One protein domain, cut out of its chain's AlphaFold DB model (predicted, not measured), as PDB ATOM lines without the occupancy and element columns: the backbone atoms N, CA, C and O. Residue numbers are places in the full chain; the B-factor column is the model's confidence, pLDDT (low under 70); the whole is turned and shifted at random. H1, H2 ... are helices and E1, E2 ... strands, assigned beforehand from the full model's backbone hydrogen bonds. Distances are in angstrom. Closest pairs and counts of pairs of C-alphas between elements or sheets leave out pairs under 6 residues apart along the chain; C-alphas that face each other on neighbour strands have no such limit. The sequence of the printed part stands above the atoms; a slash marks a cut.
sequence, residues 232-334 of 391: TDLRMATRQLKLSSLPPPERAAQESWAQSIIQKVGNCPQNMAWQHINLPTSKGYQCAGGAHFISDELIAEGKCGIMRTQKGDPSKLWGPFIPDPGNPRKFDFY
ATOM      1  N   THR A 232      14.116 -11.012 -14.735       97.06
ATOM      2  CA  THR A 232      13.869 -10.158 -15.900       97.06
ATOM      3  C   THR A 232      14.661  -8.859 -15.804       97.06
ATOM      4  O   THR A 232      15.322  -8.493 -16.771       97.06
ATOM      5  N   ASP A 233      14.676  -8.209 -14.638       97.31
ATOM      6  CA  ASP A 233      15.464  -6.994 -14.416       97.31
ATOM      7  C   ASP A 233      16.957  -7.242 -14.619       97.31
ATOM      8  O   ASP A 233      17.622  -6.445 -15.270       97.31
ATOM      9  N   LEU A 234      17.477  -8.372 -14.131       96.38
ATOM     10  CA  LEU A 234      18.884  -8.734 -14.322       96.38
ATOM     11  C   LEU A 234      19.230  -8.932 -15.806       96.38
ATOM     12  O   LEU A 234      20.282  -8.489 -16.259       96.38
ATOM     13  N   ARG A 235      18.331  -9.541 -16.592       96.44
ATOM     14  CA  ARG A 235      18.509  -9.689 -18.051       96.44
ATOM     15  C   ARG A 235      18.438  -8.359 -18.796       96.44
ATOM     16  O   ARG A 235      19.129  -8.181 -19.792       96.44
ATOM     17  N   MET A 236      17.585  -7.443 -18.356       97.81
ATOM     18  CA  MET A 236      17.504  -6.112 -18.955       97.81
ATOM     19  C   MET A 236      18.716  -5.264 -18.554       97.81
ATOM     20  O   MET A 236      19.282  -4.569 -19.392       97.81
ATOM     21  N   ALA A 237      19.200  -5.386 -17.320       96.75
ATOM     22  CA  ALA A 237      20.403  -4.712 -16.852       96.75
ATOM     23  C   ALA A 237      21.644  -5.039 -17.688       96.75
ATOM     24  O   ALA A 237      22.364  -4.124 -18.086       96.75
ATOM     25  N   THR A 238      21.871  -6.311 -18.027       95.31
ATOM     26  CA  THR A 238      23.017  -6.689 -18.874       95.31
ATOM     27  C   THR A 238      22.932  -6.075 -20.275       95.31
ATOM     28  O   THR A 238      23.953  -5.719 -20.865       95.31
ATOM     29  N   ARG A 239      21.716  -5.887 -20.799       96.44
ATOM     30  CA  ARG A 239      21.465  -5.246 -22.098       96.44
ATOM     31  C   ARG A 239      21.607  -3.729 -22.063       96.44
ATOM     32  O   ARG A 239      21.940  -3.146 -23.094       96.44
ATOM     33  N   GLN A 240      21.405  -3.093 -20.908       97.25
ATOM     34  CA  GLN A 240      21.445  -1.634 -20.773       97.25
ATOM     35  C   GLN A 240      22.779  -1.044 -21.239       97.25
ATOM     36  O   GLN A 240      22.802  -0.045 -21.953       97.25
ATOM     37  N   LEU A 241      23.891  -1.716 -20.936       95.06
ATOM     38  CA  LEU A 241      25.233  -1.294 -21.361       95.06
ATOM     39  C   LEU A 241      25.424  -1.280 -22.886       95.06
ATOM     40  O   LEU A 241      26.329  -0.628 -23.405       95.06
ATOM     41  N   LYS A 242      24.572  -2.014 -23.605       95.50
ATOM     42  CA  LYS A 242      24.593  -2.189 -25.058       95.50
ATOM     43  C   LYS A 242      23.374  -1.540 -25.729       95.50
ATOM     44  O   LYS A 242      23.111  -1.824 -26.899       95.50
ATOM     45  N   LEU A 243      22.648  -0.646 -25.041       95.56
ATOM     46  CA  LEU A 243      21.406  -0.029 -25.535       95.56
ATOM     47  C   LEU A 243      21.557   0.575 -26.943       95.56
ATOM     48  O   LEU A 243      20.700   0.377 -27.807       95.56
ATOM     49  N   SER A 244      22.674   1.261 -27.210       93.69
ATOM     50  CA  SER A 244      22.938   1.899 -28.507       93.69
ATOM     51  C   SER A 244      23.079   0.910 -29.669       93.69
ATOM     52  O   SER A 244      22.785   1.266 -30.808       93.69
ATOM     53  N   SER A 245      23.526  -0.317 -29.392       95.56
ATOM     54  CA  SER A 245      23.678  -1.382 -30.393       95.56
ATOM     55  C   SER A 245      22.417  -2.223 -30.593       95.56
ATOM     56  O   SER A 245      22.356  -2.987 -31.552       95.56
ATOM     57  N   LEU A 246      21.399  -2.085 -29.735       96.12
ATOM     58  CA  LEU A 246      20.167  -2.862 -29.870       96.12
ATOM     59  C   LEU A 246      19.355  -2.431 -31.107       96.12
ATOM     60  O   LEU A 246      19.300  -1.229 -31.412       96.12
ATOM     61  N   PRO A 247      18.669  -3.371 -31.787       97.19
ATOM     62  CA  PRO A 247      17.688  -3.060 -32.824       97.19
ATOM     63  C   PRO A 247      16.563  -2.143 -32.306       97.19
ATOM     64  O   PRO A 247      16.240  -2.194 -31.118       97.19
ATOM     65  N   PRO A 248      15.893  -1.353 -33.170       97.12
ATOM     66  CA  PRO A 248      14.841  -0.420 -32.750       97.12
ATOM     67  C   PRO A 248      13.741  -0.991 -31.829       97.12
ATOM     68  O   PRO A 248      13.442  -0.336 -30.829       97.12
ATOM     69  N   PRO A 249      13.145  -2.179 -32.085       97.25
ATOM     70  CA  PRO A 249      12.096  -2.704 -31.205       97.25
ATOM     71  C   PRO A 249      12.627  -3.096 -29.819       97.25
ATOM     72  O   PRO A 249      11.987  -2.824 -28.808       97.25
ATOM     73  N   GLU A 250      13.818  -3.691 -29.760       97.12
ATOM     74  CA  GLU A 250      14.452  -4.080 -28.498       97.12
ATOM     75  C   GLU A 250      14.907  -2.859 -27.706       97.12
ATOM     76  O   GLU A 250      14.713  -2.800 -26.495       97.12
ATOM     77  N   ARG A 251      15.434  -1.845 -28.399       97.00
ATOM     78  CA  ARG A 251      15.803  -0.564 -27.800       97.00
ATOM     79  C   ARG A 251      14.601   0.128 -27.164       97.00
ATOM     80  O   ARG A 251      14.733   0.655 -26.071       97.00
ATOM     81  N   ALA A 252      13.432   0.096 -27.806       97.38
ATOM     82  CA  ALA A 252      12.211   0.667 -27.239       97.38
ATOM     83  C   ALA A 252      11.751  -0.076 -25.971       97.38
ATOM     84  O   ALA A 252      11.355   0.556 -24.992       97.38
ATOM     85  N   ALA A 253      11.842  -1.411 -25.960       97.69
ATOM     86  CA  ALA A 253      11.546  -2.208 -24.769       97.69
ATOM     87  C   ALA A 253      12.544  -1.925 -23.631       97.69
ATOM     88  O   ALA A 253      12.144  -1.778 -22.476       97.69
ATOM     89  N   GLN A 254      13.828  -1.801 -23.971       97.94
ATOM     90  CA  GLN A 254      14.899  -1.473 -23.037       97.94
ATOM     91  C   GLN A 254      14.736  -0.069 -22.444       97.94
ATOM     92  O   GLN A 254      14.839   0.093 -21.233       97.94
ATOM     93  N   GLU A 255      14.402   0.920 -23.272       97.50
ATOM     94  CA  GLU A 255      14.115   2.292 -22.845       97.50
ATOM     95  C   GLU A 255      12.913   2.341 -21.892       97.50
ATOM     96  O   GLU A 255      12.985   2.958 -20.832       97.50
ATOM     97  N   SER A 256      11.823   1.638 -22.220       97.94
ATOM     98  CA  SER A 256      10.642   1.544 -21.351       97.94
ATOM     99  C   SER A 256      10.981   0.937 -19.986       97.94
ATOM    100  O   SER A 256      10.599   1.470 -18.940       97.94
ATOM    101  N   TRP A 257      11.768  -0.145 -19.982       97.81
ATOM    102  CA  TRP A 257      12.263  -0.747 -18.749       97.81
ATOM    103  C   TRP A 257      13.129   0.234 -17.952       97.81
ATOM    104  O   TRP A 257      12.841   0.462 -16.777       97.81
ATOM    105  N   ALA A 258      14.124   0.870 -18.573       97.44
ATOM    106  CA  ALA A 258      15.025   1.802 -17.899       97.44
ATOM    107  C   ALA A 258      14.266   2.986 -17.278       97.44
ATOM    108  O   ALA A 258      14.489   3.321 -16.116       97.44
ATOM    109  N   GLN A 259      13.294   3.556 -17.995       97.06
ATOM    110  CA  GLN A 259      12.417   4.611 -17.475       97.06
ATOM    111  C   GLN A 259      11.602   4.129 -16.262       97.06
ATOM    112  O   GLN A 259      11.464   4.865 -15.284       97.06
ATOM    113  N   SER A 260      11.122   2.878 -16.267       96.38
ATOM    114  CA  SER A 260      10.432   2.291 -15.107       96.38
ATOM    115  C   SER A 260      11.349   2.126 -13.888       96.38
ATOM    116  O   SER A 260      10.923   2.337 -12.753       96.38
ATOM    117  N   ILE A 261      12.625   1.792 -14.108       96.12
ATOM    118  CA  ILE A 261      13.637   1.692 -13.051       96.12
ATOM    119  C   ILE A 261      13.950   3.082 -12.484       96.12
ATOM    120  O   ILE A 261      13.959   3.253 -11.265       96.12
ATOM    121  N   ILE A 262      14.116   4.096 -13.340       95.06
ATOM    122  CA  ILE A 262      14.347   5.486 -12.918       95.06
ATOM    123  C   ILE A 262      13.181   6.002 -12.059       95.06
ATOM    124  O   ILE A 262      13.408   6.586 -10.999       95.06
ATOM    125  N   GLN A 263      11.934   5.728 -12.456       92.88
ATOM    126  CA  GLN A 263      10.747   6.112 -11.681       92.88
ATOM    127  C   GLN A 263      10.716   5.487 -10.278       92.88
ATOM    128  O   GLN A 263      10.261   6.134  -9.336       92.88
ATOM    129  N   LYS A 264      11.215   4.253 -10.115       91.00
ATOM    130  CA  LYS A 264      11.271   3.577  -8.806       91.00
ATOM    131  C   LYS A 264      12.281   4.212  -7.853       91.00
ATOM    132  O   LYS A 264      12.024   4.253  -6.654       91.00
ATOM    133  N   VAL A 265      13.428   4.665  -8.360       85.81
ATOM    134  CA  VAL A 265      14.493   5.239  -7.513       85.81
ATOM    135  C   VAL A 265      14.215   6.697  -7.171       85.81
ATOM    136  O   VAL A 265      14.540   7.154  -6.077       85.81
ATOM    137  N   GLY A 266      13.555   7.414  -8.073       80.06
ATOM    138  CA  GLY A 266      13.096   8.769  -7.835       80.06
ATOM    139  C   GLY A 266      13.159   9.593  -9.106       80.06
ATOM    140  O   GLY A 266      14.133   9.558  -9.860       80.06
ATOM    141  N   ASN A 267      12.112  10.380  -9.334       87.00
ATOM    142  CA  ASN A 267      12.101  11.331 -10.433       87.00
ATOM    143  C   ASN A 267      13.221  12.365 -10.252       87.00
ATOM    144  O   ASN A 267      13.716  12.600  -9.147       87.00
ATOM    145  N   CYS A 268      13.590  13.030 -11.351       93.00
ATOM    146  CA  CYS A 268      14.438  14.216 -11.292       93.00
ATOM    147  C   CYS A 268      13.939  15.142 -10.160       93.00
ATOM    148  O   CYS A 268      12.733  15.381 -10.096       93.00
ATOM    149  N   PRO A 269      14.809  15.703  -9.296       90.88
ATOM    150  CA  PRO A 269      14.382  16.587  -8.204       90.88
ATOM    151  C   PRO A 269      13.542  17.788  -8.667       90.88
ATOM    152  O   PRO A 269      12.788  18.369  -7.893       90.88
ATOM    153  N   GLN A 270      13.673  18.156  -9.944       92.12
ATOM    154  CA  GLN A 270      12.921  19.219 -10.612       92.12
ATOM    155  C   GLN A 270      11.699  18.698 -11.395       92.12
ATOM    156  O   GLN A 270      11.110  19.445 -12.165       92.12
ATOM    157  N   ASN A 271      11.336  17.420 -11.245       93.00
ATOM    158  CA  ASN A 271      10.266  16.719 -11.967       93.00
ATOM    159  C   ASN A 271      10.359  16.810 -13.501       93.00
ATOM    160  O   ASN A 271       9.352  16.735 -14.200       93.00
ATOM    161  N   MET A 272      11.573  16.952 -14.034       95.44
ATOM    162  CA  MET A 272      11.812  16.968 -15.477       95.44
ATOM    163  C   MET A 272      11.860  15.543 -16.035       95.44
ATOM    164  O   MET A 272      12.382  14.638 -15.381       95.44
ATOM    165  N   ALA A 273      11.367  15.365 -17.263       96.00
ATOM    166  CA  ALA A 273      11.457  14.100 -17.987       96.00
ATOM    167  C   ALA A 273      12.919  13.704 -18.251       96.00
ATOM    168  O   ALA A 273      13.786  14.569 -18.385       96.00
ATOM    169  N   TRP A 274      13.180  12.402 -18.349       96.88
ATOM    170  CA  TRP A 274      14.498  11.848 -18.653       96.88
ATOM    171  C   TRP A 274      14.600  11.478 -20.128       96.88
ATOM    172  O   TRP A 274      13.679  10.882 -20.683       96.88
ATOM    173  N   GLN A 275      15.725  11.816 -20.749       97.00
ATOM    174  CA  GLN A 275      16.028  11.510 -22.142       97.00
ATOM    175  C   GLN A 275      17.359  10.771 -22.215       97.00
ATOM    176  O   GLN A 275      18.335  11.199 -21.595       97.00
ATOM    177  N   HIS A 276      17.406   9.669 -22.964       97.31
ATOM    178  CA  HIS A 276      18.664   8.967 -23.198       97.31
ATOM    179  C   HIS A 276      19.593   9.803 -24.085       97.31
ATOM    180  O   HIS A 276      19.190  10.313 -25.132       97.31
ATOM    181  N   ILE A 277      20.841   9.937 -23.653       96.81
ATOM    182  CA  ILE A 277      21.936  10.561 -24.380       96.81
ATOM    183  C   ILE A 277      23.032   9.522 -24.624       96.81
ATOM    184  O   ILE A 277      23.433   8.766 -23.738       96.81
ATOM    185  N   ASN A 278      23.546   9.504 -25.851       95.69
ATOM    186  CA  ASN A 278      24.617   8.607 -26.270       95.69
ATOM    187  C   ASN A 278      25.788   9.436 -26.798       95.69
ATOM    188  O   ASN A 278      25.981   9.566 -28.009       95.69
ATOM    189  N   LEU A 279      26.528  10.056 -25.879       93.69
ATOM    190  CA  LEU A 279      27.732  10.812 -26.205       93.69
ATOM    191  C   LEU A 279      28.974   9.925 -26.036       93.69
ATOM    192  O   LEU A 279      28.959   8.992 -25.230       93.69
ATOM    193  N   PRO A 280      30.081  10.222 -26.741       91.06
ATOM    194  CA  PRO A 280      31.319   9.452 -26.611       91.06
ATOM    195  C   PRO A 280      31.863   9.398 -25.177       91.06
ATOM    196  O   PRO A 280      32.400   8.375 -24.766       91.06
ATOM    197  N   THR A 281      31.710  10.486 -24.417       89.44
ATOM    198  CA  THR A 281      32.208  10.626 -23.040       89.44
ATOM    199  C   THR A 281      31.209  10.170 -21.979       89.44
ATOM    200  O   THR A 281      31.599   9.910 -20.843       89.44
ATOM    201  N   SER A 282      29.923  10.077 -22.322       91.81
ATOM    202  CA  SER A 282      28.851   9.821 -21.362       91.81
ATOM    203  C   SER A 282      27.647   9.167 -22.037       91.81
ATOM    204  O   SER A 282      27.061   9.736 -22.962       91.81
ATOM    205  N   LYS A 283      27.238   8.005 -21.526       95.62
ATOM    206  CA  LYS A 283      26.043   7.275 -21.968       95.62
ATOM    207  C   LYS A 283      25.091   7.077 -20.796       95.62
ATOM    208  O   LYS A 283      25.527   6.673 -19.712       95.62
ATOM    209  N   GLY A 284      23.826   7.430 -20.983       96.31
ATOM    210  CA  GLY A 284      22.830   7.371 -19.919       96.31
ATOM    211  C   GLY A 284      21.676   8.329 -20.139       96.31
ATOM    212  O   GLY A 284      21.401   8.741 -21.256       96.31
ATOM    213  N   TYR A 285      21.012   8.722 -19.063       97.50
ATOM    214  CA  TYR A 285      19.806   9.533 -19.080       97.50
ATOM    215  C   TYR A 285      20.095  10.910 -18.517       97.50
ATOM    216  O   TYR A 285      20.530  11.039 -17.375       97.50
ATOM    217  N   GLN A 286      19.813  11.944 -19.297       97.38
ATOM    218  CA  GLN A 286      19.869  13.328 -18.854       97.38
ATOM    219  C   GLN A 286      18.450  13.858 -18.672       97.38
ATOM    220  O   GLN A 286      17.560  13.594 -19.482       97.38
ATOM    221  N   CYS A 287      18.208  14.594 -17.590       97.19
ATOM    222  CA  CYS A 287      16.916  15.243 -17.427       97.19
ATOM    223  C   CYS A 287      16.756  16.359 -18.473       97.19
ATOM    224  O   CYS A 287      17.737  16.971 -18.888       97.19
ATOM    225  N   ALA A 288      15.524  16.689 -18.857       96.75
ATOM    226  CA  ALA A 288      15.251  17.726 -19.854       96.75
ATOM    227  C   ALA A 288      15.759  19.127 -19.441       96.75
ATOM    228  O   ALA A 288      15.964  19.983 -20.292       96.75
ATOM    229  N   GLY A 289      16.004  19.359 -18.144       96.19
ATOM    230  CA  GLY A 289      16.661  20.573 -17.643       96.19
ATOM    231  C   GLY A 289      18.196  20.551 -17.730       96.19
ATOM    232  O   GLY A 289      18.845  21.503 -17.308       96.19
ATOM    233  N   GLY A 290      18.799  19.453 -18.191       96.81
ATOM    234  CA  GLY A 290      20.244  19.267 -18.349       96.81
ATOM    235  C   GLY A 290      21.030  19.050 -17.051       96.81
ATOM    236  O   GLY A 290      22.111  18.467 -17.091       96.81
ATOM    237  N   ALA A 291      20.509  19.480 -15.899       96.50
ATOM    238  CA  ALA A 291      21.231  19.545 -14.622       96.50
ATOM    239  C   ALA A 291      21.499  18.189 -13.938       96.50
ATOM    240  O   ALA A 291      22.370  18.103 -13.070       96.50
ATOM    241  N   HIS A 292      20.754  17.143 -14.297       96.19
ATOM    242  CA  HIS A 292      20.828  15.825 -13.666       96.19
ATOM    243  C   HIS A 292      21.083  14.738 -14.708       96.19
ATOM    244  O   HIS A 292      20.538  14.797 -15.811       96.19
ATOM    245  N   PHE A 293      21.892  13.750 -14.338       96.31
ATOM    246  CA  PHE A 293      22.323  12.663 -15.206       96.31
ATOM    247  C   PHE A 293      22.364  11.327 -14.450       96.31
ATOM    248  O   PHE A 293      22.749  11.294 -13.286       96.31
ATOM    249  N   ILE A 294      21.997  10.225 -15.098       96.19
ATOM    250  CA  ILE A 294      22.105   8.856 -14.570       96.19
ATOM    251  C   ILE A 294      22.788   8.017 -15.650       96.19
ATOM    252  O   ILE A 294      22.264   7.923 -16.755       96.19
ATOM    253  N   SER A 295      23.950   7.421 -15.377       95.75
ATOM    254  CA  SER A 295      24.647   6.615 -16.388       95.75
ATOM    255  C   SER A 295      23.951   5.277 -16.640       95.75
ATOM    256  O   SER A 295      23.292   4.730 -15.753       95.75
ATOM    257  N   ASP A 296      24.164   4.713 -17.831       96.31
ATOM    258  CA  ASP A 296      23.691   3.361 -18.164       96.31
ATOM    259  C   ASP A 296      24.248   2.303 -17.194       96.31
ATOM    260  O   ASP A 296      23.544   1.362 -16.836       96.31
ATOM    261  N   GLU A 297      25.474   2.502 -16.700       95.38
ATOM    262  CA  GLU A 297      26.115   1.673 -15.668       95.38
ATOM    263  C   GLU A 297      25.319   1.676 -14.353       95.38
ATOM    264  O   GLU A 297      24.999   0.616 -13.819       95.38
ATOM    265  N   LEU A 298      24.915   2.851 -13.853       94.88
ATOM    266  CA  LEU A 298      24.158   2.958 -12.599       94.88
ATOM    267  C   LEU A 298      22.754   2.346 -12.702       94.88
ATOM    268  O   LEU A 298      22.220   1.852 -11.703       94.88
ATOM    269  N   ILE A 299      22.152   2.377 -13.894       96.25
ATOM    270  CA  ILE A 299      20.872   1.711 -14.168       96.25
ATOM    271  C   ILE A 299      21.066   0.198 -14.233       96.25
ATOM    272  O   ILE A 299      20.310  -0.527 -13.591       96.25
ATOM    273  N   ALA A 300      22.101  -0.278 -14.935       96.38
ATOM    274  CA  ALA A 300      22.440  -1.698 -15.016       96.38
ATOM    275  C   ALA A 300      22.753  -2.302 -13.634       96.38
ATOM    276  O   ALA A 300      22.352  -3.420 -13.327       96.38
ATOM    277  N   GLU A 301      23.417  -1.552 -12.759       94.94
ATOM    278  CA  GLU A 301      23.690  -1.985 -11.384       94.94
ATOM    279  C   GLU A 301      22.445  -1.975 -10.487       94.94
ATOM    280  O   GLU A 301      22.441  -2.578  -9.409       94.94
ATOM    281  N   GLY A 302      21.388  -1.265 -10.889       94.88
ATOM    282  CA  GLY A 302      20.207  -1.057 -10.058       94.88
ATOM    283  C   GLY A 302      20.440  -0.153  -8.858       94.88
ATOM    284  O   GLY A 302      19.715  -0.249  -7.874       94.88
ATOM    285  N   LYS A 303      21.478   0.682  -8.892       91.56
ATOM    286  CA  LYS A 303      21.860   1.565  -7.783       91.56
ATOM    287  C   LYS A 303      21.599   3.033  -8.128       91.56
ATOM    288  O   LYS A 303      22.395   3.870  -7.729       91.56
ATOM    289  N   CYS A 304      20.547   3.317  -8.907       85.31
ATOM    290  CA  CYS A 304      20.326   4.496  -9.771       85.31
ATOM    291  C   CYS A 304      20.480   5.884  -9.112       85.31
ATOM    292  O   CYS A 304      19.544   6.678  -9.049       85.31
ATOM    293  N   GLY A 305      21.680   6.199  -8.639       91.62
ATOM    294  CA  GLY A 305      22.030   7.490  -8.088       91.62
ATOM    295  C   GLY A 305      22.028   8.547  -9.178       91.62
ATOM    296  O   GLY A 305      22.397   8.298 -10.327       91.62
ATOM    297  N   ILE A 306      21.621   9.750  -8.797       93.88
ATOM    298  CA  ILE A 306      21.584  10.899  -9.691       93.88
ATOM    299  C   ILE A 306      22.935  11.595  -9.608       93.88
ATOM    300  O   ILE A 306      23.403  11.910  -8.525       93.88
ATOM    301  N   MET A 307      23.573  11.875 -10.734       94.06
ATOM    302  CA  MET A 307      24.741  12.747 -10.821       94.06
ATOM    303  C   MET A 307      24.292  14.156 -11.210       94.06
ATOM    304  O   MET A 307      23.367  14.327 -12.005       94.06
ATOM    305  N   ARG A 308      24.939  15.185 -10.664       94.69
ATOM    306  CA  ARG A 308      24.764  16.564 -11.133       94.69
ATOM    307  C   ARG A 308      25.736  16.847 -12.263       94.69
ATOM    308  O   ARG A 308      26.907  16.487 -12.170       94.69
ATOM    309  N   THR A 309      25.259  17.527 -13.293       94.75
ATOM    310  CA  THR A 309      26.098  18.020 -14.386       94.75
ATOM    311  C   THR A 309      26.551  19.447 -14.093       94.75
ATOM    312  O   THR A 309      25.823  20.254 -13.500       94.75
ATOM    313  N   GLN A 310      27.755  19.803 -14.531       93.31
ATOM    314  CA  GLN A 310      28.198  21.190 -14.477       93.31
ATOM    315  C   GLN A 310      27.688  21.939 -15.714       93.31
ATOM    316  O   GLN A 310      28.169  21.717 -16.820       93.31
ATOM    317  N   LYS A 311      26.724  22.854 -15.533       92.19
ATOM    318  CA  LYS A 311      26.130  23.655 -16.626       92.19
ATOM    319  C   LYS A 311      25.534  22.806 -17.764       92.19
ATOM    320  O   LYS A 311      25.580  23.214 -18.920       92.19
ATOM    321  N   GLY A 312      24.993  21.630 -17.446       91.62
ATOM    322  CA  GLY A 312      24.405  20.740 -18.450       91.62
ATOM    323  C   GLY A 312      25.408  19.873 -19.213       91.62
ATOM    324  O   GLY A 312      24.973  19.091 -20.049       91.62
ATOM    325  N   ASP A 313      26.711  19.974 -18.930       92.44
ATOM    326  CA  ASP A 313      27.738  19.138 -19.558       92.44
ATOM    327  C   ASP A 313      27.824  17.769 -18.852       92.44
ATOM    328  O   ASP A 313      28.276  17.699 -17.700       92.44
ATOM    329  N   PRO A 314      27.414  16.668 -19.509       89.44
ATOM    330  CA  PRO A 314      27.460  15.329 -18.931       89.44
ATOM    331  C   PRO A 314      28.881  14.744 -18.878       89.44
ATOM    332  O   PRO A 314      29.069  13.667 -18.325       89.44
ATOM    333  N   SER A 315      29.895  15.448 -19.394       90.94
ATOM    334  CA  SER A 315      31.306  15.077 -19.213       90.94
ATOM    335  C   SER A 315      31.853  15.523 -17.851       90.94
ATOM    336  O   SER A 315      32.918  15.072 -17.431       90.94
ATOM    337  N   LYS A 316      31.144  16.418 -17.148       92.56
ATOM    338  CA  LYS A 316      31.535  16.962 -15.840       92.56
ATOM    339  C   LYS A 316      30.485  16.601 -14.801       92.56
ATOM    340  O   LYS A 316      29.571  17.376 -14.516       92.56
ATOM    341  N   LEU A 317      30.629  15.397 -14.264       92.31
ATOM    342  CA  LEU A 317      29.668  14.774 -13.361       92.31
ATOM    343  C   LEU A 317      30.138  14.866 -11.913       92.31
ATOM    344  O   LEU A 317      31.305  14.631 -11.616       92.31
ATOM    345  N   TRP A 318      29.220  15.219 -11.018       91.88
ATOM    346  CA  TRP A 318      29.418  15.221  -9.568       91.88
ATOM    347  C   TRP A 318      28.411  14.255  -8.937       91.88
ATOM    348  O   TRP A 318      27.217  14.343  -9.231       91.88
ATOM    349  N   GLY A 319      28.863  13.346  -8.071       89.12
ATOM    350  CA  GLY A 319      28.028  12.300  -7.463       89.12
ATOM    351  C   GLY A 319      28.629  10.896  -7.629       89.12
ATOM    352  O   GLY A 319      29.821  10.795  -7.918       89.12
ATOM    353  N   PRO A 320      27.831   9.821  -7.463       91.31
ATOM    354  CA  PRO A 320      26.363   9.784  -7.460       91.31
ATOM    355  C   PRO A 320      25.712  10.206  -6.131       91.31
ATOM    356  O   PRO A 320      26.139   9.824  -5.044       91.31
ATOM    357  N   PHE A 321      24.620  10.966  -6.227       91.44
ATOM    358  CA  PHE A 321      23.719  11.296  -5.125       91.44
ATOM    359  C   PHE A 321      22.640  10.212  -5.030       91.44
ATOM    360  O   PHE A 321      21.810  10.074  -5.934       91.44
ATOM    361  N   ILE A 322      22.645   9.438  -3.946       89.25
ATOM    362  CA  ILE A 322      21.657   8.372  -3.739       89.25
ATOM    363  C   ILE A 322      20.507   8.958  -2.901       89.25
ATOM    364  O   ILE A 322      20.781   9.561  -1.856       89.25
ATOM    365  N   PRO A 323      19.240   8.824  -3.329       84.31
ATOM    366  CA  PRO A 323      18.109   9.220  -2.499       84.31
ATOM    367  C   PRO A 323      18.046   8.358  -1.233       84.31
ATOM    368  O   PRO A 323      18.270   7.147  -1.276       84.31
ATOM    369  N   ASP A 324      17.740   8.987  -0.100       82.19
ATOM    370  CA  ASP A 324      17.514   8.286   1.163       82.19
ATOM    371  C   ASP A 324      16.278   7.375   1.010       82.19
ATOM    372  O   ASP A 324      15.211   7.861   0.614       82.19
ATOM    373  N   PRO A 325      16.370   6.067   1.318       78.81
ATOM    374  CA  PRO A 325      15.238   5.150   1.197       78.81
ATOM    375  C   PRO A 325      14.037   5.551   2.069       78.81
ATOM    376  O   PRO A 325      12.906   5.195   1.744       78.81
ATOM    377  N   GLY A 326      14.257   6.288   3.165       83.12
ATOM    378  CA  GLY A 326      13.192   6.826   4.013       83.12
ATOM    379  C   GLY A 326      12.658   8.186   3.555       83.12
ATOM    380  O   GLY A 326      11.586   8.602   3.994       83.12
ATOM    381  N   ASN A 327      13.384   8.898   2.687       82.25
ATOM    382  CA  ASN A 327      12.985  10.208   2.189       82.25
ATOM    383  C   ASN A 327      13.574  10.478   0.790       82.25
ATOM    384  O   ASN A 327      14.662  11.046   0.688       82.25
ATOM    385  N   PRO A 328      12.833  10.205  -0.302       74.19
ATOM    386  CA  PRO A 328      13.346  10.358  -1.667       74.19
ATOM    387  C   PRO A 328      13.644  11.814  -2.065       74.19
ATOM    388  O   PRO A 328      14.214  12.062  -3.123       74.19
ATOM    389  N   ARG A 329      13.259  12.803  -1.240       77.94
ATOM    390  CA  ARG A 329      13.620  14.218  -1.438       77.94
ATOM    391  C   ARG A 329      14.953  14.587  -0.797       77.94
ATOM    392  O   ARG A 329      15.490  15.655  -1.093       77.94
ATOM    393  N   LYS A 330      15.466  13.745   0.097       82.50
ATOM    394  CA  LYS A 330      16.771  13.916   0.716       82.50
ATOM    395  C   LYS A 330      17.773  13.078  -0.065       82.50
ATOM    396  O   LYS A 330      17.632  11.867  -0.183       82.50
ATOM    397  N   PHE A 331      18.775  13.748  -0.607       82.00
ATOM    398  CA  PHE A 331      19.863  13.111  -1.329       82.00
ATOM    399  C   PHE A 331      21.103  13.179  -0.459       82.00
ATOM    400  O   PHE A 331      21.572  14.277  -0.150       82.00
ATOM    401  N   ASP A 332      21.629  12.021  -0.081       78.00
ATOM    402  CA  ASP A 332      22.901  11.968   0.619       78.00
ATOM    403  C   ASP A 332      24.021  11.969  -0.429       78.00
ATOM    404  O   ASP A 332      24.036  11.175  -1.380       78.00
ATOM    405  N   PHE A 333      24.936  12.929  -0.294       74.25
ATOM    406  CA  PHE A 333      26.125  12.982  -1.131       74.25
ATOM    407  C   PHE A 333      27.105  11.927  -0.639       74.25
ATOM    408  O   PHE A 333      27.669  12.050   0.451       74.25
ATOM    409  N   TYR A 334      27.307  10.898  -1.452       67.69
ATOM    410  CA  TYR A 334      28.394   9.966  -1.237       67.69
ATOM    411  C   TYR A 334      29.619  10.532  -1.925       67.69
ATOM    412  O   TYR A 334      29.771  10.442  -3.141       67.69
TER     413      TYR A 334
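This is residues 232 to 334 of the 391 residues of an uncharacterized protein of Cadophora sp. DSE1049 (UniProt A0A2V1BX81). A strongly twisted wall of six antiparallel strands has the long helix H2 slanting over one face at its E1 end, while the short H3 sits on that same face beside the strands and H1 packs on H2 and H3, off the sheet. The strand E5 bends sharply and runs on to E6 at the far edge. The printed part has 103 residues, with three named helices and six named strands in the order H1 H2 E1 E2 E3 H3 E4 E5 E6; the sheet's order is E1 - E2 - E3 - E4 - E5 - E6. The class is mixed, helices and strands, and the whole is compact, with a radius of gyration of the C-alphas of 13.0 A and spans of 36 by 29 by 21 A.

Look first for the sheet: E1 is residues 274 to 278, 13.1 A long, E2 283 to 287, E3 292 to 295, and E4 306 to 310. E5, residues 313 to 324, is 25.5 A long and bends by 94 degrees at residue 316; E6, residues 327 to 333, ends at C-alpha 333 (26.125, 12.982, -1.131). Find C-alpha 248 at (14.841, -0.420, -32.750); from there H2 runs 25.9 A to residue 265. H1, residues 232 to 240, begins at C-alpha 232 (13.869, -10.158, -15.900), and H3 is residues 296 to 300.

E1 E2 E3 and E4 E5 E6 are two meanders, each strand the antiparallel neighbour of the one before. Within hydrogen-bond range are N 277 and O 284 of E1 and E2, 2.7 A; N 285 and O 294 of E2 and E3, 2.7 A; N 307 and O 293 of E4 and E3, 2.7 A; N 308 and O 318 of E4 and E5, 2.8 A; and N 324 and O 330 of E5 and E6, 2.9 A. H2 and the sheet make two layers, a helix on one face; H2 lies over E1 at a height over the sheet of 10.0 A, slantwise to the strands at 48 degrees to E1 on the local plane. H3 is on the same face, over none of the strands. H1 touches H3, closest at the C-alphas of Ala 237 and Ala 300, 4.1 A. H1 touches residues 254 to 258 of H2 alone, at a steep tilt of 67 degrees, opposite ways, closest at the C-alphas of Met 236 and Gln 254, 6.7 A. Every O i to N i+4 pair is within hydrogen-bond range in H2 and H3, and 4 of 5 in H1.

The C-alphas farthest apart are those of Pro 247 and Gly 326, 38.4 A. The printed part has no cut and no long link. The model's mean pLDDT over the printed part is 92.7, and residue 334 is under 70.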